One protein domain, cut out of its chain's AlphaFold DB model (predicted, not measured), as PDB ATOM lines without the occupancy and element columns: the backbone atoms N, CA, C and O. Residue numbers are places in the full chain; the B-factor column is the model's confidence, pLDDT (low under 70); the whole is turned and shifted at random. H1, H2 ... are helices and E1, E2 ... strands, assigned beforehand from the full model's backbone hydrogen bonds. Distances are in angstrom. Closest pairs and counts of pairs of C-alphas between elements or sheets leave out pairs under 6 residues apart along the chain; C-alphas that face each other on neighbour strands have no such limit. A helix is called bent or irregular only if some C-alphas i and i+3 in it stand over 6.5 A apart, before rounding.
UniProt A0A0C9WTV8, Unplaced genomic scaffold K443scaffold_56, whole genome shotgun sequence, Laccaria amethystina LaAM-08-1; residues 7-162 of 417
ATOM      1  N   VAL A   7     -28.851  -5.353  13.992       95.81
ATOM      2  CA  VAL A   7     -27.993  -6.270  14.753       95.81
ATOM      3  C   VAL A   7     -28.875  -7.264  15.480       95.81
ATOM      4  O   VAL A   7     -29.733  -6.860  16.264       95.81
ATOM      5  N   GLN A   8     -28.641  -8.555  15.262       96.44
ATOM      6  CA  GLN A   8     -29.446  -9.609  15.874       96.44
ATOM      7  C   GLN A   8     -28.603 -10.812  16.288       96.44
ATOM      8  O   GLN A   8     -27.606 -11.145  15.643       96.44
ATOM      9  N   ARG A   9     -29.028 -11.467  17.373       96.50
ATOM     10  CA  ARG A   9     -28.542 -12.798  17.739       96.50
ATOM     11  C   ARG A   9     -29.119 -13.804  16.752       96.50
ATOM     12  O   ARG A   9     -30.300 -13.723  16.423       96.50
ATOM     13  N   VAL A  10     -28.299 -14.743  16.308       97.69
ATOM     14  CA  VAL A  10     -28.703 -15.817  15.406       97.69
ATOM     15  C   VAL A  10     -28.345 -17.135  16.081       97.69
ATOM     16  O   VAL A  10     -27.167 -17.428  16.258       97.69
ATOM     17  N   GLU A  11     -29.356 -17.882  16.524       96.44
ATOM     18  CA  GLU A  11     -29.150 -19.156  17.234       96.44
ATOM     19  C   GLU A  11     -28.680 -20.258  16.281       96.44
ATOM     20  O   GLU A  11     -27.753 -20.994  16.598       96.44
ATOM     21  N   GLU A  12     -29.254 -20.301  15.079       97.44
ATOM     22  CA  GLU A  12     -28.931 -21.278  14.039       97.44
ATOM     23  C   GLU A  12     -28.594 -20.541  12.733       97.44
ATOM     24  O   GLU A  12     -29.460 -20.365  11.872       97.44
ATOM     25  N   PRO A  13     -27.365 -20.007  12.589       97.62
ATOM     26  CA  PRO A  13     -26.990 -19.279  11.387       97.62
ATOM     27  C   PRO A  13     -26.943 -20.205  10.174       97.62
ATOM     28  O   PRO A  13     -26.449 -21.331  10.252       97.62
ATOM     29  N   THR A  14     -27.419 -19.711   9.031       98.19
ATOM     30  CA  THR A  14     -27.325 -20.454   7.769       98.19
ATOM     31  C   THR A  14     -25.871 -20.564   7.313       98.19
ATOM     32  O   THR A  14     -25.034 -19.722   7.656       98.19
ATOM     33  N   ASP A  15     -25.561 -21.561   6.480       97.88
ATOM     34  CA  ASP A  15     -24.219 -21.688   5.897       97.88
ATOM     35  C   ASP A  15     -23.801 -20.415   5.145       97.88
ATOM     36  O   ASP A  15     -22.640 -20.024   5.212       97.88
ATOM     37  N   ASP A  16     -24.741 -19.707   4.511       98.06
ATOM     38  CA  ASP A  16     -24.475 -18.427   3.844       98.06
ATOM     39  C   ASP A  16     -24.054 -17.329   4.830       98.06
ATOM     40  O   ASP A  16     -23.112 -16.583   4.561       98.06
ATOM     41  N   GLN A  17     -24.688 -17.250   6.005       97.62
ATOM     42  CA  GLN A  17     -24.303 -16.296   7.051       97.62
ATOM     43  C   GLN A  17     -22.927 -16.625   7.638       97.62
ATOM     44  O   GLN A  17     -22.122 -15.718   7.885       97.62
ATOM     45  N   VAL A  18     -22.633 -17.914   7.833       98.19
ATOM     46  CA  VAL A  18     -21.307 -18.371   8.269       98.19
ATOM     47  C   VAL A  18     -20.265 -18.048   7.197       98.19
ATOM     48  O   VAL A  18     -19.232 -17.469   7.520       98.19
ATOM     49  N   ASN A  19     -20.543 -18.334   5.924       98.19
ATOM     50  CA  ASN A  19     -19.656 -18.047   4.794       98.19
ATOM     51  C   ASN A  19     -19.372 -16.549   4.645       98.19
ATOM     52  O   ASN A  19     -18.215 -16.164   4.483       98.19
ATOM     53  N   ALA A  20     -20.393 -15.695   4.758       98.00
ATOM     54  CA  ALA A  20     -20.220 -14.245   4.734       98.00
ATOM     55  C   ALA A  20     -19.348 -13.761   5.907       98.00
ATOM     56  O   ALA A  20     -18.445 -12.945   5.729       98.00
ATOM     57  N   SER A  21     -19.548 -14.327   7.099       97.81
ATOM     58  CA  SER A  21     -18.752 -14.002   8.289       97.81
ATOM     59  C   SER A  21     -17.297 -14.461   8.159       97.81
ATOM     60  O   SER A  21     -16.381 -13.713   8.501       97.81
ATOM     61  N   VAL A  22     -17.062 -15.648   7.593       97.38
ATOM     62  CA  VAL A  22     -15.717 -16.125   7.242       97.38
ATOM     63  C   VAL A  22     -15.065 -15.174   6.238       97.38
ATOM     64  O   VAL A  22     -13.933 -14.752   6.459       97.38
ATOM     65  N   ALA A  23     -15.776 -14.764   5.186       96.75
ATOM     66  CA  ALA A  23     -15.250 -13.835   4.188       96.75
ATOM     67  C   ALA A  23     -14.849 -12.482   4.804       96.75
ATOM     68  O   ALA A  23     -13.775 -11.963   4.493       96.75
ATOM     69  N   ILE A  24     -15.660 -11.947   5.726       96.44
ATOM     70  CA  ILE A  24     -15.341 -10.731   6.487       96.44
ATOM     71  C   ILE A  24     -14.088 -10.941   7.345       96.44
ATOM     72  O   ILE A  24     -13.177 -10.115   7.304       96.44
ATOM     73  N   PHE A  25     -14.004 -12.048   8.089       95.31
ATOM     74  CA  PHE A  25     -12.837 -12.350   8.922       95.31
ATOM     75  C   PHE A  25     -11.559 -12.455   8.085       95.31
ATOM     76  O   PHE A  25     -10.557 -11.815   8.397       95.31
ATOM     77  N   VAL A  26     -11.604 -13.217   6.988       95.06
ATOM     78  CA  VAL A  26     -10.475 -13.381   6.069       95.06
ATOM     79  C   VAL A  26     -10.065 -12.025   5.505       95.06
ATOM     80  O   VAL A  26      -8.883 -11.699   5.535       95.06
ATOM     81  N   ALA A  27     -11.017 -11.200   5.052       94.56
ATOM     82  CA  ALA A  27     -10.731  -9.869   4.523       94.56
ATOM     83  C   ALA A  27     -10.000  -8.969   5.533       94.56
ATOM     84  O   ALA A  27      -9.069  -8.269   5.141       94.56
ATOM     85  N   LEU A  28     -10.370  -9.036   6.815       91.12
ATOM     86  CA  LEU A  28      -9.734  -8.271   7.891       91.12
ATOM     87  C   LEU A  28      -8.350  -8.809   8.289       91.12
ATOM     88  O   LEU A  28      -7.520  -8.048   8.779       91.12
ATOM     89  N   MET A  29      -8.080 -10.098   8.057       87.94
ATOM     90  CA  MET A  29      -6.822 -10.760   8.435       87.94
ATOM     91  C   MET A  29      -5.818 -10.914   7.280       87.94
ATOM     92  O   MET A  29      -4.699 -11.375   7.508       87.94
ATOM     93  N   LYS A  30      -6.178 -10.501   6.052       83.81
ATOM     94  CA  LYS A  30      -5.392 -10.687   4.810       83.81
ATOM     95  C   LYS A  30      -3.921 -10.271   4.896       83.81
ATOM     96  O   LYS A  30      -3.103 -10.827   4.176       83.81
ATOM     97  N   THR A  31      -3.571  -9.299   5.735       81.50
ATOM     98  CA  THR A  31      -2.196  -8.781   5.837       81.50
ATOM     99  C   THR A  31      -1.311  -9.541   6.824       81.50
ATOM    100  O   THR A  31      -0.123  -9.247   6.903       81.50
ATOM    101  N   ARG A  32      -1.855 -10.497   7.596       76.50
ATOM    102  CA  ARG A  32      -1.169 -11.059   8.775       76.50
ATOM    103  C   ARG A  32      -0.905 -12.565   8.726       76.50
ATOM    104  O   ARG A  32      -0.239 -13.069   9.625       76.50
ATOM    105  N   ALA A  33      -1.413 -13.289   7.732       86.50
ATOM    106  CA  ALA A  33      -1.269 -14.742   7.678       86.50
ATOM    107  C   ALA A  33      -1.412 -15.306   6.259       86.50
ATOM    108  O   ALA A  33      -1.879 -14.614   5.355       86.50
ATOM    109  N   ASP A  34      -1.031 -16.576   6.087       91.31
ATOM    110  CA  ASP A  34      -1.213 -17.317   4.837       91.31
ATOM    111  C   ASP A  34      -2.708 -17.359   4.456       91.31
ATOM    112  O   ASP A  34      -3.511 -17.949   5.194       91.31
ATOM    113  N   PRO A  35      -3.104 -16.766   3.313       90.38
ATOM    114  CA  PRO A  35      -4.492 -16.750   2.867       90.38
ATOM    115  C   PRO A  35      -5.117 -18.146   2.751       90.38
ATOM    116  O   PRO A  35      -6.321 -18.280   2.972       90.38
ATOM    117  N   ALA A  36      -4.323 -19.183   2.451       94.88
ATOM    118  CA  ALA A  36      -4.807 -20.558   2.325       94.88
ATOM    119  C   ALA A  36      -5.251 -21.165   3.668       94.88
ATOM    120  O   ALA A  36      -6.079 -22.075   3.696       94.88
ATOM    121  N   LEU A  37      -4.729 -20.650   4.786       95.44
ATOM    122  CA  LEU A  37      -5.042 -21.127   6.134       95.44
ATOM    123  C   LEU A  37      -6.138 -20.301   6.822       95.44
ATOM    124  O   LEU A  37      -6.734 -20.768   7.791       95.44
ATOM    125  N   MET A  38      -6.433 -19.091   6.334       95.12
ATOM    126  CA  MET A  38      -7.384 -18.191   6.996       95.12
ATOM    127  C   MET A  38      -8.838 -18.644   6.899       95.12
ATOM    128  O   MET A  38      -9.536 -18.587   7.909       95.12
ATOM    129  N   ASP A  39      -9.299 -19.114   5.735       96.81
ATOM    130  CA  ASP A  39     -10.666 -19.645   5.599       96.81
ATOM    131  C   ASP A  39     -10.928 -20.840   6.538       96.81
ATOM    132  O   ASP A  39     -11.858 -20.747   7.346       96.81
ATOM    133  N   PRO A  40     -10.113 -21.920   6.538       97.56
ATOM    134  CA  PRO A  40     -10.365 -23.064   7.415       97.56
ATOM    135  C   PRO A  40     -10.241 -22.710   8.902       97.56
ATOM    136  O   PRO A  40     -11.023 -23.219   9.707       97.56
ATOM    137  N   MET A  41      -9.322 -21.807   9.274       96.31
ATOM    138  CA  MET A  41      -9.190 -21.318  10.651       96.31
ATOM    139  C   MET A  41     -10.436 -20.539  11.097       96.31
ATOM    140  O   MET A  41     -11.053 -20.862  12.110       96.31
ATOM    141  N   ALA A  42     -10.853 -19.536  10.321       96.75
ATOM    142  CA  ALA A  42     -12.020 -18.719  10.644       96.75
ATOM    143  C   ALA A  42     -13.297 -19.565  10.724       96.75
ATOM    144  O   ALA A  42     -14.114 -19.393  11.628       96.75
ATOM    145  N   ARG A  43     -13.449 -20.516   9.798       98.12
ATOM    146  CA  ARG A  43     -14.602 -21.411   9.716       98.12
ATOM    147  C   ARG A  43     -14.707 -22.335  10.922       98.12
ATOM    148  O   ARG A  43     -15.801 -22.456  11.473       98.12
ATOM    149  N   CYS A  44     -13.611 -22.962  11.354       97.69
ATOM    150  CA  CYS A  44     -13.655 -23.830  12.531       97.69
ATOM    151  C   CYS A  44     -13.906 -23.027  13.816       97.69
ATOM    152  O   CYS A  44     -14.696 -23.459  14.653       97.69
ATOM    153  N   MET A  45     -13.336 -21.821  13.937       97.19
ATOM    154  CA  MET A  45     -13.575 -20.941  15.088       97.19
ATOM    155  C   MET A  45     -15.031 -20.487  15.174       97.19
ATOM    156  O   MET A  45     -15.644 -20.573  16.237       97.19
ATOM    157  N   LEU A  46     -15.599 -20.039  14.053       97.50
ATOM    158  CA  LEU A  46     -16.996 -19.626  13.982       97.50
ATOM    159  C   LEU A  46     -17.934 -20.783  14.312       97.50
ATOM    160  O   LEU A  46     -18.810 -20.615  15.152       97.50
ATOM    161  N   ARG A  47     -17.733 -21.967  13.722       98.06
ATOM    162  CA  ARG A  47     -18.579 -23.140  13.998       98.06
ATOM    163  C   ARG A  47     -18.507 -23.580  15.459       98.06
ATOM    164  O   ARG A  47     -19.550 -23.819  16.061       98.06
ATOM    165  N   ALA A  48     -17.311 -23.634  16.045       97.62
ATOM    166  CA  ALA A  48     -17.148 -23.981  17.456       97.62
ATOM    167  C   ALA A  48     -17.813 -22.957  18.389       97.62
ATOM    168  O   ALA A  48     -18.482 -23.347  19.345       97.62
ATOM    169  N   GLY A  49     -17.693 -21.659  18.098       96.56
ATOM    170  CA  GLY A  49     -18.348 -20.639  18.914       96.56
ATOM    171  C   GLY A  49     -19.851 -20.502  18.665       96.56
ATOM    172  O   GLY A  49     -20.558 -20.082  19.566       96.56
ATOM    173  N   ILE A  50     -20.365 -20.872  17.489       97.62
ATOM    174  CA  ILE A  50     -21.813 -21.003  17.258       97.62
ATOM    175  C   ILE A  50     -22.359 -22.167  18.095       97.62
ATOM    176  O   ILE A  50     -23.398 -22.029  18.727       97.62
ATOM    177  N   HIS A  51     -21.636 -23.290  18.143       97.62
ATOM    178  CA  HIS A  51     -22.038 -24.478  18.896       97.62
ATOM    179  C   HIS A  51     -22.094 -24.248  20.415       97.62
ATOM    180  O   HIS A  51     -23.026 -24.700  21.074       97.62
ATOM    181  N   SER A  52     -21.094 -23.572  20.985       96.69
ATOM    182  CA  SER A  52     -20.948 -23.422  22.444       96.69
ATOM    183  C   SER A  52     -21.067 -21.981  22.939       96.69
ATOM    184  O   SER A  52     -20.734 -21.693  24.086       96.69
ATOM    185  N   GLY A  53     -21.513 -21.067  22.086       95.62
ATOM    186  CA  GLY A  53     -21.523 -19.644  22.375       95.62
ATOM    187  C   GLY A  53     -22.719 -18.915  21.789       95.62
ATOM    188  O   GLY A  53     -23.774 -19.484  21.521       95.62
ATOM    189  N   GLU A  54     -22.572 -17.607  21.645       95.00
ATOM    190  CA  GLU A  54     -23.566 -16.750  21.024       95.00
ATOM    191  C   GLU A  54     -22.986 -16.109  19.771       95.00
ATOM    192  O   GLU A  54     -21.885 -15.549  19.772       95.00
ATOM    193  N   PHE A  55     -23.773 -16.156  18.705       96.50
ATOM    194  CA  PHE A  55     -23.418 -15.589  17.422       96.50
ATOM    195  C   PHE A  55     -24.366 -14.444  17.081       96.50
ATOM    196  O   PHE A  55     -25.589 -14.561  17.175       96.50
ATOM    197  N   TYR A  56     -23.789 -13.310  16.707       96.81
ATOM    198  CA  TYR A  56     -24.515 -12.112  16.318       96.81
ATOM    199  C   TYR A  56     -24.084 -11.703  14.923       96.81
ATOM    200  O   TYR A  56     -22.892 -11.701  14.615       96.81
ATOM    201  N   THR A  57     -25.044 -11.283  14.110       97.38
ATOM    202  CA  THR A  57     -24.782 -10.697  12.794       97.38
ATOM    203  C   THR A  57     -25.243  -9.249  12.783       97.38
ATOM    204  O   THR A  57     -26.224  -8.890  13.442       97.38
ATOM    205  N   ALA A  58     -24.520  -8.418  12.041       97.00
ATOM    206  CA  ALA A  58     -25.011  -7.133  11.590       97.00
ATOM    207  C   ALA A  58     -25.327  -7.211  10.110       97.00
ATOM    208  O   ALA A  58     -24.470  -7.600   9.314       97.00
ATOM    209  N   THR A  59     -26.538  -6.809   9.762       97.50
ATOM    210  CA  THR A  59     -27.005  -6.766   8.387       97.50
ATOM    211  C   THR A  59     -27.330  -5.349   7.960       97.50
ATOM    212  O   THR A  59     -27.716  -4.494   8.765       97.50
ATOM    213  N   ASP A  60     -27.136  -5.078   6.675       96.25
ATOM    214  CA  ASP A  60     -27.588  -3.835   6.070       96.25
ATOM    215  C   ASP A  60     -29.086  -3.906   5.691       96.25
ATOM    216  O   ASP A  60     -29.792  -4.873   5.988       96.25
ATOM    217  N   LYS A  61     -29.595  -2.879   5.000       96.31
ATOM    218  CA  LYS A  61     -31.000  -2.818   4.552       96.31
ATOM    219  C   LYS A  61     -31.402  -3.925   3.564       96.31
ATOM    220  O   LYS A  61     -32.595  -4.111   3.338       96.31
ATOM    221  N   THR A  62     -30.437  -4.586   2.929       96.56
ATOM    222  CA  THR A  62     -30.666  -5.683   1.979       96.56
ATOM    223  C   THR A  62     -30.686  -7.046   2.667       96.56
ATOM    224  O   THR A  62     -31.113  -8.025   2.063       96.56
ATOM    225  N   GLY A  63     -30.276  -7.106   3.940       96.06
ATOM    226  CA  GLY A  63     -30.093  -8.351   4.679       96.06
ATOM    227  C   GLY A  63     -28.698  -8.959   4.510       96.06
ATOM    228  O   GLY A  63     -28.445 -10.026   5.065       96.06
ATOM    229  N   GLU A  64     -27.788  -8.294   3.793       97.25
ATOM    230  CA  GLU A  64     -26.405  -8.741   3.633       97.25
ATOM    231  C   GLU A  64     -25.648  -8.610   4.958       97.25
ATOM    232  O   GLU A  64     -25.717  -7.574   5.623       97.25
ATOM    233  N   VAL A  65     -24.915  -9.658   5.345       97.50
ATOM    234  CA  VAL A  65     -24.067  -9.640   6.540       97.50
ATOM    235  C   VAL A  65     -22.867  -8.734   6.278       97.50
ATOM    236  O   VAL A  65     -22.017  -9.045   5.453       97.50
ATOM    237  N   ILE A  66     -22.784  -7.635   7.023       97.12
ATOM    238  CA  ILE A  66     -21.696  -6.643   6.955       97.12
ATOM    239  C   ILE A  66     -20.773  -6.698   8.178       97.12
ATOM    240  O   ILE A  66     -19.799  -5.951   8.278       97.12
ATOM    241  N   GLY A  67     -21.074  -7.574   9.135       96.06
ATOM    242  CA  GLY A  67     -20.229  -7.843  10.288       96.06
ATOM    243  C   GLY A  67     -20.823  -8.915  11.192       96.06
ATOM    244  O   GLY A  67     -21.997  -9.264  11.081       96.06
ATOM    245  N   PHE A  68     -20.010  -9.433  12.106       97.12
ATOM    246  CA  PHE A  68     -20.438 -10.441  13.066       97.12
ATOM    247  C   PHE A  68     -19.710 -10.270  14.398       97.12
ATOM    248  O   PHE A  68     -18.641  -9.666  14.468       97.12
ATOM    249  N   SER A  69     -20.286 -10.827  15.457       95.56
ATOM    250  CA  SER A  69     -19.633 -10.973  16.755       95.56
ATOM    251  C   SER A  69     -19.874 -12.384  17.270       95.56
ATOM    252  O   SER A  69     -20.986 -12.900  17.186       95.56
ATOM    253  N   LEU A  70     -18.828 -12.980  17.831       95.25
ATOM    254  CA  LEU A  70     -18.856 -14.296  18.460       95.25
ATOM    255  C   LEU A  70     -18.574 -14.134  19.950       95.25
ATOM    256  O   LEU A  70     -17.754 -13.296  20.321       95.25
ATOM    257  N   TRP A  71     -19.273 -14.891  20.785       92.88
ATOM    258  CA  TRP A  71     -19.196 -14.784  22.237       92.88
ATOM    259  C   TRP A  71     -19.152 -16.159  22.873       92.88
ATOM    260  O   TRP A  71     -20.074 -16.940  22.683       92.88
ATOM    261  N   MET A  72     -18.129 -16.425  23.677       93.31
ATOM    262  CA  MET A  72     -18.090 -17.620  24.518       93.31
ATOM    263  C   MET A  72     -18.625 -17.275  25.915       93.31
ATOM    264  O   MET A  72     -18.310 -16.194  26.430       93.31
ATOM    265  N   PRO A  73     -19.458 -18.131  26.529       90.25
ATOM    266  CA  PRO A  73     -19.913 -17.915  27.892       90.25
ATOM    267  C   PRO A  73     -18.749 -18.089  28.886       90.25
ATOM    268  O   PRO A  73     -17.757 -18.754  28.576       90.25
ATOM    269  N   PRO A  74     -18.837 -17.495  30.090       87.25
ATOM    270  CA  PRO A  74     -17.816 -17.674  31.116       87.25
ATOM    271  C   PRO A  74     -17.570 -19.156  31.429       87.25
ATOM    272  O   PRO A  74     -18.514 -19.915  31.629       87.25
ATOM    273  N   GLY A  75     -16.298 -19.553  31.502       88.69
ATOM    274  CA  GLY A  75     -15.896 -20.937  31.781       88.69
ATOM    275  C   GLY A  75     -15.834 -21.852  30.554       88.69
ATOM    276  O   GLY A  75     -15.276 -22.938  30.665       88.69
ATOM    277  N   GLU A  76     -16.323 -21.407  29.395       90.69
ATOM    278  CA  GLU A  76     -16.170 -22.120  28.127       90.69
ATOM    279  C   GLU A  76     -15.043 -21.505  27.296       90.69
ATOM    280  O   GLU A  76     -15.021 -20.304  27.012       90.69
ATOM    281  N   GLU A  77     -14.107 -22.347  26.872       90.94
ATOM    282  CA  GLU A  77     -13.018 -21.971  25.972       90.94
ATOM    283  C   GLU A  77     -13.254 -22.556  24.582       90.94
ATOM    284  O   GLU A  77     -13.852 -23.621  24.427       90.94
ATOM    285  N   LEU A  78     -12.783 -21.855  23.550       93.19
ATOM    286  CA  LEU A  78     -12.901 -22.338  22.182       93.19
ATOM    287  C   LEU A  78     -12.001 -23.565  21.970       93.19
ATOM    288  O   LEU A  78     -10.815 -23.532  22.288       93.19
ATOM    289  N   PHE A  79     -12.558 -24.618  21.373       95.50
ATOM    290  CA  PHE A  79     -11.899 -25.906  21.122       95.50
ATOM    291  C   PHE A  79     -11.540 -26.712  22.382       95.50
ATOM    292  O   PHE A  79     -10.717 -27.629  22.307       95.50
ATOM    293  N   SER A  80     -12.171 -26.420  23.523       94.25
ATOM    294  CA  SER A  80     -11.971 -27.142  24.784       94.25
ATOM    295  C   SER A  80     -12.533 -28.569  24.736       94.25
ATOM    296  O   SER A  80     -11.950 -29.490  25.316       94.25
ATOM    297  N   THR A  81     -13.625 -28.790  23.993       96.06
ATOM    298  CA  THR A  81     -14.295 -30.097  23.907       96.06
ATOM    299  C   THR A  81     -13.977 -30.853  22.608       96.06
ATOM    300  O   THR A  81     -13.607 -30.251  21.591       96.06
ATOM    301  N   PRO A  82     -14.068 -32.198  22.590       97.56
ATOM    302  CA  PRO A  82     -13.979 -32.980  21.355       97.56
ATOM    303  C   PRO A  82     -15.024 -32.580  20.302       97.56
ATOM    304  O   PRO A  82     -14.706 -32.564  19.114       97.56
ATOM    305  N   GLU A  83     -16.234 -32.213  20.727       97.88
ATOM    306  CA  GLU A  83     -17.345 -31.813  19.856       97.88
ATOM    307  C   GLU A  83     -17.044 -30.486  19.159       97.88
ATOM    308  O   GLU A  83     -17.233 -30.369  17.956       97.88
ATOM    309  N   GLN A  84     -16.482 -29.504  19.868       97.25
ATOM    310  CA  GLN A  84     -16.034 -28.262  19.235       97.25
ATOM    311  C   GLN A  84     -14.908 -28.517  18.225       97.25
ATOM    312  O   GLN A  84     -14.862 -27.901  17.160       97.25
ATOM    313  N   ARG A  85     -13.984 -29.435  18.542       97.19
ATOM    314  CA  ARG A  85     -12.837 -29.741  17.675       97.19
ATOM    315  C   ARG A  85     -13.227 -30.494  16.404       97.19
ATOM    316  O   ARG A  85     -12.593 -30.298  15.363       97.19
ATOM    317  N   SER A  86     -14.273 -31.318  16.458       97.81
ATOM    318  CA  SER A  86     -14.789 -32.033  15.286       97.81
ATOM    319  C   SER A  86     -15.467 -31.108  14.267       97.81
ATOM    320  O   SER A  86     -15.628 -31.498  13.114       97.81
ATOM    321  N   LEU A  87     -15.757 -29.849  14.626       97.75
ATOM    322  CA  LEU A  87     -16.327 -28.825  13.736       97.75
ATOM    323  C   LEU A  87     -15.297 -28.181  12.781       97.75
ATOM    324  O   LEU A  87     -15.419 -27.015  12.398       97.75
ATOM    325  N   GLY A  88     -14.286 -28.948  12.370       97.69
ATOM    326  CA  GLY A  88     -13.261 -28.554  11.396       97.69
ATOM    327  C   GLY A  88     -11.928 -28.102  11.996       97.69
ATOM    328  O   GLY A  88     -10.993 -27.837  11.244       97.69
ATOM    329  N   PHE A  89     -11.789 -28.036  13.326       97.19
ATOM    330  CA  PHE A  89     -10.498 -27.697  13.942       97.19
ATOM    331  C   PHE A  89      -9.457 -28.788  13.681       97.19
ATOM    332  O   PHE A  89      -8.311 -28.477  13.377       97.19
ATOM    333  N   THR A  90      -9.851 -30.064  13.737       97.19
ATOM    334  CA  THR A  90      -8.958 -31.184  13.397       97.19
ATOM    335  C   THR A  90      -8.453 -31.089  11.956       97.19
ATOM    336  O   THR A  90      -7.264 -31.285  11.714       97.19
ATOM    337  N   ASP A  91      -9.319 -30.722  11.010       97.62
ATOM    338  CA  ASP A  91      -8.947 -30.566   9.599       97.62
ATOM    339  C   ASP A  91      -7.989 -29.387   9.400       97.62
ATOM    340  O   ASP A  91      -6.981 -29.518   8.705       97.62
ATOM    341  N   PHE A  92      -8.250 -28.263  10.078       97.38
ATOM    342  CA  PHE A  92      -7.339 -27.119  10.119       97.38
ATOM    343  C   PHE A  92      -5.976 -27.500  10.712       97.38
ATOM    344  O   PHE A  92      -4.943 -27.246  10.105       97.38
ATOM    345  N   MET A  93      -5.943 -28.178  11.860       97.31
ATOM    346  CA  MET A  93      -4.686 -28.616  12.469       97.31
ATOM    347  C   MET A  93      -3.917 -29.584  11.567       97.31
ATOM    348  O   MET A  93      -2.689 -29.549  11.546       97.31
ATOM    349  N   ASN A  94      -4.614 -30.421  10.797       97.38
ATOM    350  CA  ASN A  94      -3.998 -31.328   9.832       97.38
ATOM    351  C   ASN A  94      -3.434 -30.611   8.599       97.38
ATOM    352  O   ASN A  94      -2.468 -31.114   8.025       97.38
ATOM    353  N   SER A  95      -3.991 -29.459   8.208       96.75
ATOM    354  CA  SER A  95      -3.472 -28.655   7.095       96.75
ATOM    355  C   SER A  95      -2.252 -27.811   7.473       96.75
ATOM    356  O   SER A  95      -1.504 -27.389   6.589       96.75
ATOM    357  N   LEU A  96      -2.009 -27.595   8.771       96.19
ATOM    358  CA  LEU A  96      -0.827 -26.878   9.238       96.19
ATOM    359  C   LEU A  96       0.466 -27.677   8.989       96.19
ATOM    360  O   LEU A  96       0.513 -28.888   9.241       96.19
ATOM    361  N   PRO A  97       1.565 -27.004   8.595       96.06
ATOM    362  CA  PRO A  97       2.888 -27.613   8.639       96.06
ATOM    363  C   PRO A  97       3.269 -27.947  10.088       96.06
ATOM    364  O   PRO A  97       2.748 -27.355  11.035       96.06
ATOM    365  N   GLU A  98       4.226 -28.858  10.278       97.12
ATOM    366  CA  GLU A  98       4.620 -29.333  11.615       97.12
ATOM    367  C   GLU A  98       5.039 -28.189  12.556       97.12
ATOM    368  O   GLU A  98       4.643 -28.155  13.720       97.12
ATOM    369  N   ILE A  99       5.748 -27.183  12.030       94.38
ATOM    370  CA  ILE A  99       6.109 -25.978  12.790       94.38
ATOM    371  C   ILE A  99       4.879 -25.180  13.256       94.38
ATOM    372  O   ILE A  99       4.861 -24.664  14.370       94.38
ATOM    373  N   GLY A 100       3.818 -25.128  12.443       93.00
ATOM    374  CA  GLY A 100       2.557 -24.477  12.793       93.00
ATOM    375  C   GLY A 100       1.807 -25.231  13.889       93.00
ATOM    376  O   GLY A 100       1.300 -24.612  14.824       93.00
ATOM    377  N   LYS A 101       1.811 -26.569  13.838       95.25
ATOM    378  CA  LYS A 101       1.241 -27.416  14.899       95.25
ATOM    379  C   LYS A 101       1.956 -27.199  16.232       95.25
ATOM    380  O   LYS A 101       1.296 -27.016  17.254       95.25
ATOM    381  N   GLN A 102       3.291 -27.167  16.220       93.19
ATOM    382  CA  GLN A 102       4.102 -26.912  17.416       93.19
ATOM    383  C   GLN A 102       3.857 -25.513  17.989       93.19
ATOM    384  O   GLN A 102       3.705 -25.363  19.203       93.19
ATOM    385  N   TYR A 103       3.758 -24.496  17.130       89.62
ATOM    386  CA  TYR A 103       3.415 -23.141  17.553       89.62
ATOM    387  C   TYR A 103       2.045 -23.094  18.244       89.62
ATOM    388  O   TYR A 103       1.928 -22.560  19.348       89.62
ATOM    389  N   TYR A 104       1.021 -23.716  17.651       88.81
ATOM    390  CA  TYR A 104      -0.326 -23.752  18.227       88.81
ATOM    391  C   TYR A 104      -0.353 -24.475  19.584       88.81
ATOM    392  O   TYR A 104      -0.958 -23.988  20.540       88.81
ATOM    393  N   ALA A 105       0.360 -25.601  19.688       88.06
ATOM    394  CA  ALA A 105       0.444 -26.414  20.901       88.06
ATOM    395  C   ALA A 105       1.208 -25.750  22.057       88.06
ATOM    396  O   ALA A 105       1.032 -26.159  23.204       88.06
ATOM    397  N   THR A 106       2.065 -24.767  21.772       84.75
ATOM    398  CA  THR A 106       2.886 -24.079  22.783       84.75
ATOM    399  C   THR A 106       2.372 -22.686  23.123       84.75
ATOM    400  O   THR A 106       2.473 -22.274  24.275       84.75
ATOM    401  N   THR A 107       1.813 -21.969  22.146       80.94
ATOM    402  CA  THR A 107       1.446 -20.553  22.291       80.94
ATOM    403  C   THR A 107      -0.046 -20.368  22.528       80.94
ATOM    404  O   THR A 107      -0.439 -19.622  23.422       80.94
ATOM    405  N   VAL A 108      -0.888 -21.047  21.745       74.12
ATOM    406  CA  VAL A 108      -2.337 -20.794  21.749       74.12
ATOM    407  C   VAL A 108      -3.027 -21.546  22.884       74.12
ATOM    408  O   VAL A 108      -3.878 -20.983  23.556       74.12
ATOM    409  N   THR A 109      -2.606 -22.774  23.180       61.62
ATOM    410  CA  THR A 109      -3.126 -23.574  24.310       61.62
ATOM    411  C   THR A 109      -2.780 -23.006  25.689       61.62
ATOM    412  O   THR A 109      -3.393 -23.398  26.675       61.62
ATOM    413  N   GLN A 110      -1.798 -22.101  25.785       52.84
ATOM    414  CA  GLN A 110      -1.454 -21.419  27.038       52.84
ATOM    415  C   GLN A 110      -2.233 -20.114  27.246       52.84
ATOM    416  O   GLN A 110      -2.207 -19.560  28.346       52.84
ATOM    417  N   GLN A 111      -2.902 -19.604  26.210       54.00
ATOM    418  CA  GLN A 111      -3.674 -18.371  26.276       54.00
ATOM    419  C   GLN A 111      -5.163 -18.707  26.296       54.00
ATOM    420  O   GLN A 111      -5.680 -19.280  25.342       54.00
ATOM    421  N   ASN A 112      -5.868 -18.300  27.355       49.94
ATOM    422  CA  ASN A 112      -7.331 -18.349  27.400       49.94
ATOM    423  C   ASN A 112      -7.874 -17.424  26.300       49.94
ATOM    424  O   ASN A 112      -7.965 -16.203  26.472       49.94
ATOM    425  N   LEU A 113      -8.152 -17.992  25.128       47.84
ATOM    426  CA  LEU A 113      -8.495 -17.239  23.932       47.84
ATOM    427  C   LEU A 113      -9.960 -16.796  24.003       47.84
ATOM    428  O   LEU A 113     -10.871 -17.532  23.628       47.84
ATOM    429  N   ILE A 114     -10.192 -15.566  24.458       53.97
ATOM    430  CA  ILE A 114     -11.491 -14.901  24.312       53.97
ATOM    431  C   ILE A 114     -11.501 -14.187  22.961       53.97
ATOM    432  O   ILE A 114     -10.835 -13.167  22.771       53.97
ATOM    433  N   LEU A 115     -12.248 -14.739  22.009       50.81
ATOM    434  CA  LEU A 115     -12.371 -14.184  20.666       50.81
ATOM    435  C   LEU A 115     -13.399 -13.062  20.607       50.81
ATOM    436  O   LEU A 115     -14.594 -13.299  20.474       50.81
ATOM    437  N   GLY A 116     -12.910 -11.823  20.615       50.81
ATOM    438  CA  GLY A 116     -13.650 -10.694  20.066       50.81
ATOM    439  C   GLY A 116     -13.499 -10.676  18.545       50.81
ATOM    440  O   GLY A 116     -12.537 -10.109  18.032       50.81
ATOM    441  N   GLY A 117     -14.423 -11.308  17.814       46.66
ATOM    442  CA  GLY A 117     -14.543 -11.101  16.362       46.66
ATOM    443  C   GLY A 117     -14.824  -9.627  16.049       46.66
ATOM    444  O   GLY A 117     -15.369  -8.943  16.906       46.66
ATOM    445  N   ALA A 118     -14.421  -9.150  14.863       47.75
ATOM    446  CA  ALA A 118     -14.515  -7.767  14.367       47.75
ATOM    447  C   ALA A 118     -15.542  -6.873  15.102       47.75
ATOM    448  O   ALA A 118     -16.693  -6.728  14.689       47.75
ATOM    449  N   ILE A 119     -15.109  -6.267  16.213       51.50
ATOM    450  CA  ILE A 119     -15.959  -5.418  17.050       51.50
ATOM    451  C   ILE A 119     -16.005  -4.049  16.387       51.50
ATOM    452  O   ILE A 119     -15.185  -3.171  16.645       51.50
ATOM    453  N   SER A 120     -16.973  -3.864  15.504       56.22
ATOM    454  CA  SER A 120     -17.326  -2.539  15.011       56.22
ATOM    455  C   SER A 120     -17.960  -1.686  16.127       56.22
ATOM    456  O   SER A 120     -18.244  -2.134  17.241       56.22
ATOM    457  N   SER A 121     -18.271  -0.428  15.815       48.81
ATOM    458  CA  SER A 121     -19.040   0.444  16.707       48.81
ATOM    459  C   SER A 121     -20.429  -0.089  17.088       48.81
ATOM    460  O   SER A 121     -20.939   0.315  18.133       48.81
ATOM    461  N   TRP A 122     -21.028  -0.992  16.302       57.88
ATOM    462  CA  TRP A 122     -22.417  -1.420  16.487       57.88
ATOM    463  C   TRP A 122     -22.599  -2.572  17.486       57.88
ATOM    464  O   TRP A 122     -23.663  -2.664  18.095       57.88
ATOM    465  N   SER A 123     -21.601  -3.435  17.716       61.44
ATOM    466  CA  SER A 123     -21.745  -4.566  18.657       61.44
ATOM    467  C   SER A 123     -21.661  -4.134  20.131       61.44
ATOM    468  O   SER A 123     -22.177  -4.810  21.023       61.44
ATOM    469  N   LYS A 124     -21.100  -2.946  20.389       65.25
ATOM    470  CA  LYS A 124     -20.768  -2.409  21.721       65.25
ATOM    471  C   LYS A 124     -21.939  -2.272  22.710       65.25
ATOM    472  O   LYS A 124     -21.772  -2.688  23.866       65.25
ATOM    473  N   PRO A 125     -23.106  -1.696  22.340       62.88
ATOM    474  CA  PRO A 125     -24.188  -1.473  23.302       62.88
ATOM    475  C   PRO A 125     -24.796  -2.794  23.776       62.88
ATOM    476  O   PRO A 125     -25.126  -2.944  24.949       62.88
ATOM    477  N   ASN A 126     -24.878  -3.780  22.879       70.75
ATOM    478  CA  ASN A 126     -25.441  -5.092  23.186       70.75
ATOM    479  C   ASN A 126     -24.517  -5.902  24.100       70.75
ATOM    480  O   ASN A 126     -24.981  -6.501  25.068       70.75
ATOM    481  N   THR A 127     -23.212  -5.847  23.842       74.94
ATOM    482  CA  THR A 127     -22.148  -6.502  24.609       74.94
ATOM    483  C   THR A 127     -22.118  -6.094  26.086       74.94
ATOM    484  O   THR A 127     -22.209  -6.944  26.975       74.94
ATOM    485  N   SER A 128     -22.013  -4.794  26.366       78.38
ATOM    486  CA  SER A 128     -21.894  -4.285  27.740       78.38
ATOM    487  C   SER A 128     -23.206  -4.416  28.516       78.38
ATOM    488  O   SER A 128     -23.208  -4.842  29.672       78.38
ATOM    489  N   ALA A 129     -24.339  -4.123  27.866       80.25
ATOM    490  CA  ALA A 129     -25.655  -4.299  28.468       80.25
ATOM    491  C   ALA A 129     -25.940  -5.771  28.796       80.25
ATOM    492  O   ALA A 129     -26.531  -6.044  29.837       80.25
ATOM    493  N   ARG A 130     -25.501  -6.720  27.955       83.12
ATOM    494  CA  ARG A 130     -25.627  -8.163  28.217       83.12
ATOM    495  C   ARG A 130     -24.824  -8.585  29.437       83.12
ATOM    496  O   ARG A 130     -25.420  -9.136  30.354       83.12
ATOM    497  N   ALA A 131     -23.518  -8.307  29.461       82.25
ATOM    498  CA  ALA A 131     -22.670  -8.695  30.589       82.25
ATOM    499  C   ALA A 131     -23.250  -8.159  31.908       82.25
ATOM    500  O   ALA A 131     -23.420  -8.898  32.872       82.25
ATOM    501  N   LYS A 132     -23.714  -6.902  31.896       85.44
ATOM    502  CA  LYS A 132     -24.406  -6.295  33.034       85.44
ATOM    503  C   LYS A 132     -25.725  -6.991  33.398       85.44
ATOM    504  O   LYS A 132     -25.992  -7.156  34.581       85.44
ATOM    505  N   ARG A 133     -26.559  -7.370  32.419       87.38
ATOM    506  CA  ARG A 133     -27.832  -8.083  32.663       87.38
ATOM    507  C   ARG A 133     -27.622  -9.474  33.260       87.38
ATOM    508  O   ARG A 133     -28.430  -9.879  34.084       87.38
ATOM    509  N   ASN A 134     -26.565 -10.169  32.855       84.19
ATOM    510  CA  ASN A 134     -26.274 -11.532  33.301       84.19
ATOM    511  C   ASN A 134     -25.433 -11.585  34.588       84.19
ATOM    512  O   ASN A 134     -25.268 -12.658  35.154       84.19
ATOM    513  N   GLY A 135     -24.888 -10.452  35.045       87.31
ATOM    514  CA  GLY A 135     -23.919 -10.432  36.146       87.31
ATOM    515  C   GLY A 135     -22.528 -10.942  35.745       87.31
ATOM    516  O   GLY A 135     -21.716 -11.253  36.613       87.31
ATOM    517  N   ASP A 136     -22.236 -11.006  34.445       82.75
ATOM    518  CA  ASP A 136     -20.964 -11.495  33.917       82.75
ATOM    519  C   ASP A 136     -19.875 -10.414  33.991       82.75
ATOM    520  O   ASP A 136     -20.111  -9.226  33.748       82.75
ATOM    521  N   THR A 137     -18.632 -10.840  34.229       82.50
ATOM    522  CA  THR A 137     -17.459  -9.981  34.013       82.50
ATOM    523  C   THR A 137     -17.058 -10.027  32.543       82.50
ATOM    524  O   THR A 137     -16.790 -11.096  31.997       82.50
ATOM    525  N   LEU A 138     -16.982  -8.862  31.900       82.44
ATOM    526  CA  LEU A 138     -16.545  -8.754  30.512       82.44
ATOM    527  C   LEU A 138     -15.018  -8.665  30.421       82.44
ATOM    528  O   LEU A 138     -14.418  -7.712  30.915       82.44
ATOM    529  N   ALA A 139     -14.409  -9.618  29.720       81.31
ATOM    530  CA  ALA A 139     -13.018  -9.557  29.291       81.31
ATOM    531  C   ALA A 139     -12.948  -9.533  27.759       81.31
ATOM    532  O   ALA A 139     -13.668 -10.265  27.083       81.31
ATOM    533  N   LEU A 140     -12.089  -8.673  27.214       81.62
ATOM    534  CA  LEU A 140     -11.860  -8.529  25.779       81.62
ATOM    535  C   LEU A 140     -10.353  -8.518  25.529       81.62
ATOM    536  O   LEU A 140      -9.621  -7.792  26.199       81.62
ATOM    537  N   SER A 141      -9.910  -9.291  24.544       78.31
ATOM    538  CA  SER A 141      -8.556  -9.211  24.000       78.31
ATOM    539  C   SER A 141      -8.636  -8.658  22.581       78.31
ATOM    540  O   SER A 141      -9.514  -9.047  21.808       78.31
ATOM    541  N   THR A 142      -7.754  -7.724  22.231       81.19
ATOM    542  CA  THR A 142      -7.660  -7.216  20.863       81.19
ATOM    543  C   THR A 142      -6.207  -7.013  20.464       81.19
ATOM    544  O   THR A 142      -5.390  -6.574  21.269       81.19
ATOM    545  N   THR A 143      -5.894  -7.348  19.214       79.62
ATOM    546  CA  THR A 143      -4.569  -7.191  18.591       79.62
ATOM    547  C   THR A 143      -4.569  -6.109  17.505       79.62
ATOM    548  O   THR A 143      -3.624  -6.007  16.720       79.62
ATOM    549  N   ASN A 144      -5.656  -5.336  17.408       79.94
ATOM    550  CA  ASN A 144      -5.778  -4.199  16.503       79.94
ATOM    551  C   ASN A 144      -5.997  -2.924  17.327       79.94
ATOM    552  O   ASN A 144      -6.969  -2.831  18.080       79.94
ATOM    553  N   ASP A 145      -5.105  -1.949  17.164       79.12
ATOM    554  CA  ASP A 145      -5.150  -0.673  17.876       79.12
ATOM    555  C   ASP A 145      -6.405   0.144  17.541       79.12
ATOM    556  O   ASP A 145      -6.948   0.819  18.420       79.12
ATOM    557  N   ASP A 146      -6.965  -0.018  16.339       79.62
ATOM    558  CA  ASP A 146      -8.220   0.632  15.934       79.62
ATOM    559  C   ASP A 146      -9.400   0.211  16.827       79.62
ATOM    560  O   ASP A 146     -10.326   0.985  17.106       79.62
ATOM    561  N   ASN A 147      -9.351  -1.019  17.349       80.25
ATOM    562  CA  ASN A 147     -10.368  -1.520  18.263       80.25
ATOM    563  C   ASN A 147     -10.200  -0.942  19.674       80.25
ATOM    564  O   ASN A 147     -11.184  -0.866  20.410       80.25
ATOM    565  N   ILE A 148      -8.997  -0.505  20.070       81.62
ATOM    566  CA  ILE A 148      -8.733  -0.009  21.429       81.62
ATOM    567  C   ILE A 148      -9.546   1.253  21.700       81.62
ATOM    568  O   ILE A 148     -10.251   1.311  22.708       81.62
ATOM    569  N   GLY A 149      -9.520   2.234  20.792       78.56
ATOM    570  CA  GLY A 149     -10.318   3.458  20.944       78.56
ATOM    571  C   GLY A 149     -11.811   3.144  21.058       78.56
ATOM    572  O   GLY A 149     -12.528   3.685  21.902       78.56
ATOM    573  N   CYS A 150     -12.259   2.171  20.266       76.56
ATOM    574  CA  CYS A 150     -13.622   1.674  20.287       76.56
ATOM    575  C   CYS A 150     -14.014   1.004  21.618       76.56
ATOM    576  O   CYS A 150     -15.126   1.241  22.098       76.56
ATOM    577  N   ILE A 151     -13.132   0.192  22.199       81.12
ATOM    578  CA  ILE A 151     -13.347  -0.536  23.456       81.12
ATOM    579  C   ILE A 151     -13.280   0.422  24.654       81.12
ATOM    580  O   ILE A 151     -14.186   0.424  25.488       81.12
ATOM    581  N   CYS A 152     -12.274   1.298  24.710       78.81
ATOM    582  CA  CYS A 152     -12.083   2.245  25.811       78.81
ATOM    583  C   CYS A 152     -13.218   3.271  25.922       78.81
ATOM    584  O   CYS A 152     -13.637   3.591  27.034       78.81
ATOM    585  N   ALA A 153     -13.792   3.725  24.799       75.44
ATOM    586  CA  ALA A 153     -14.973   4.596  24.807       75.44
ATOM    587  C   ALA A 153     -16.200   3.961  25.500       75.44
ATOM    588  O   ALA A 153     -17.143   4.661  25.855       75.44
ATOM    589  N   SER A 154     -16.181   2.641  25.716       69.31
ATOM    590  CA  SER A 154     -17.251   1.874  26.365       69.31
ATOM    591  C   SER A 154     -17.066   1.746  27.885       69.31
ATOM    592  O   SER A 154     -17.802   1.002  28.528       69.31
ATOM    593  N   GLY A 155     -16.059   2.411  28.462       80.81
ATOM    594  CA  GLY A 155     -15.728   2.300  29.885       80.81
ATOM    595  C   GLY A 155     -14.980   1.016  30.260       80.81
ATOM    596  O   GLY A 155     -14.794   0.750  31.445       80.81
ATOM    597  N   VAL A 156     -14.535   0.222  29.278       80.44
ATOM    598  CA  VAL A 156     -13.669  -0.941  29.524       80.44
ATOM    599  C   VAL A 156     -12.266  -0.446  29.872       80.44
ATOM    600  O   VAL A 156     -11.634   0.278  29.099       80.44
ATOM    601  N   ILE A 157     -11.776  -0.845  31.045       80.38
ATOM    602  CA  ILE A 157     -10.446  -0.474  31.533       80.38
ATOM    603  C   ILE A 157      -9.396  -1.326  30.817       80.38
ATOM    604  O   ILE A 157      -9.480  -2.553  30.790       80.38
ATOM    605  N   ARG A 158      -8.376  -0.673  30.255       79.12
ATOM    606  CA  ARG A 158      -7.241  -1.352  29.621       79.12
ATOM    607  C   ARG A 158      -6.335  -1.965  30.693       79.12
ATOM    608  O   ARG A 158      -5.655  -1.242  31.416       79.12
ATOM    609  N   CYS A 159      -6.278  -3.293  30.752       62.41
ATOM    610  CA  CYS A 159      -5.292  -4.024  31.549       62.41
ATOM    611  C   CYS A 159      -4.078  -4.346  30.667       62.41
ATOM    612  O   CYS A 159      -4.203  -5.099  29.705       62.41
ATOM    613  N   ASN A 160      -2.911  -3.764  30.957       55.69
ATOM    614  CA  ASN A 160      -1.698  -4.049  30.190       55.69
ATOM    615  C   ASN A 160      -1.025  -5.333  30.708       55.69
ATOM    616  O   ASN A 160      -0.817  -5.491  31.911       55.69
ATOM    617  N   HIS A 161      -0.672  -6.248  29.803       42.88
ATOM    618  CA  HIS A 161      -0.189  -7.594  30.138       42.88
ATOM    619  C   HIS A 161       1.243  -7.607  30.722       42.88
ATOM    620  O   HIS A 161       1.745  -8.658  31.121       42.88
ATOM    621  N   SER A 162       1.906  -6.446  30.811       37.97
ATOM    622  CA  SER A 162       3.285  -6.324  31.300       37.97
ATOM    623  C   SER A 162       3.429  -6.321  32.829       37.97
ATOM    624  O   SER A 162       4.549  -6.435  33.323       37.97
TER     625      SER A 162
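Overview. This is residues 7 to 162 of the 417 residues of an uncharacterized protein of Laccaria amethystina LaAM-08-1 (UniProt A0A0C9WTV8). A small three-stranded sheet has H1 and H2 packed over one face, with H3 and H4 packing in turn on H2, away from the sheet, and H5 farther out beyond H4. A long stretch without named elements then runs from H5 to H6, which grazes the sheet, and H7 follows, touching no other helix. The 156 printed residues hold seven named helices and three named strands, in the order E1 H1 H2 E2 E3 H3 H4 H5 H6 H7. The sheet runs E1 E2 E3, antiparallel throughout, and the class is mostly helix. The whole is compact and rounded, with a radius of gyration of the C-alphas of 15.6 A and spans of 44 by 42 by 31 A.

Arrangement. Begin at E1, residues 7 to 9, an edge strand antiparallel to E2, residues 54 to 59; N 8 and O 57 are 3.0 A apart. E2 forms a hairpin with E3, residues 65 to 71, where N 56 and O 69 are 2.9 A apart. H1, residues 15 to 29, runs across the strands over E2 and E3, at a height over the sheet of 8.0 A. H2, residues 35 to 52, is on the same face, giving two layers, helices over one face of a sheet. H2 touches H1 at a steep tilt of 52 degrees, opposite ways, closest at the C-alphas of Val 22 and Ala 42, 5.7 A. H2 is the hub: its residues 44 to 52 touch H3, residues 82 to 86, closest at the C-alphas of Ala 48 and Gln 84, 4.8 A. Its residues 37 to 45 touch H4, residues 89 to 95, at a shallow tilt of 14 degrees, opposite ways; the closest C-alphas, Cys 44 and Phe 89, are 5.2 A apart. H5, residues 98 to 108, is close to H4 but not clearly touching, with the C-alphas of Met 93 and Lys 101 closest at 6.5 A. H6, residues 124 to 134, only grazes the sheet, with residues 124 to 127. H7, residues 145 to 152, is close to H6 but not clearly touching, closest at the C-alphas of Lys 124 and Ile 151, 7.8 A. Every O i to N i+4 pair is within hydrogen-bond range in H1, H3, H4, H5 and H6, against 12 of 14 in H2 and 2 of 4 in H7.

Along the chain. Find C-alpha 7 at (-27.993, -6.270, 14.753), where E1 begins. H1 spans 20.7 A and H2 26.4 A; H2 is only just irregular, with C-alphas 36 and 39 6.8 A apart. E2 spans 16.5 A and E3 17.2 A. Look for C-alpha 98 at (4.620, -29.333, 11.615), from which H5 runs 15.0 A. H6 spans 15.7 A, and H7 ends at C-alpha 152, (-12.083, 2.245, 25.811).

Size, cuts and confidence. The C-alphas farthest apart, Lys 61 and Glu 98, are 45.0 A apart. The printed part has no cut, and its one long link is H5 to H6, residues 109 to 123. Confidence is under 70 at residues 109 to 125, 154 and 159 to 162.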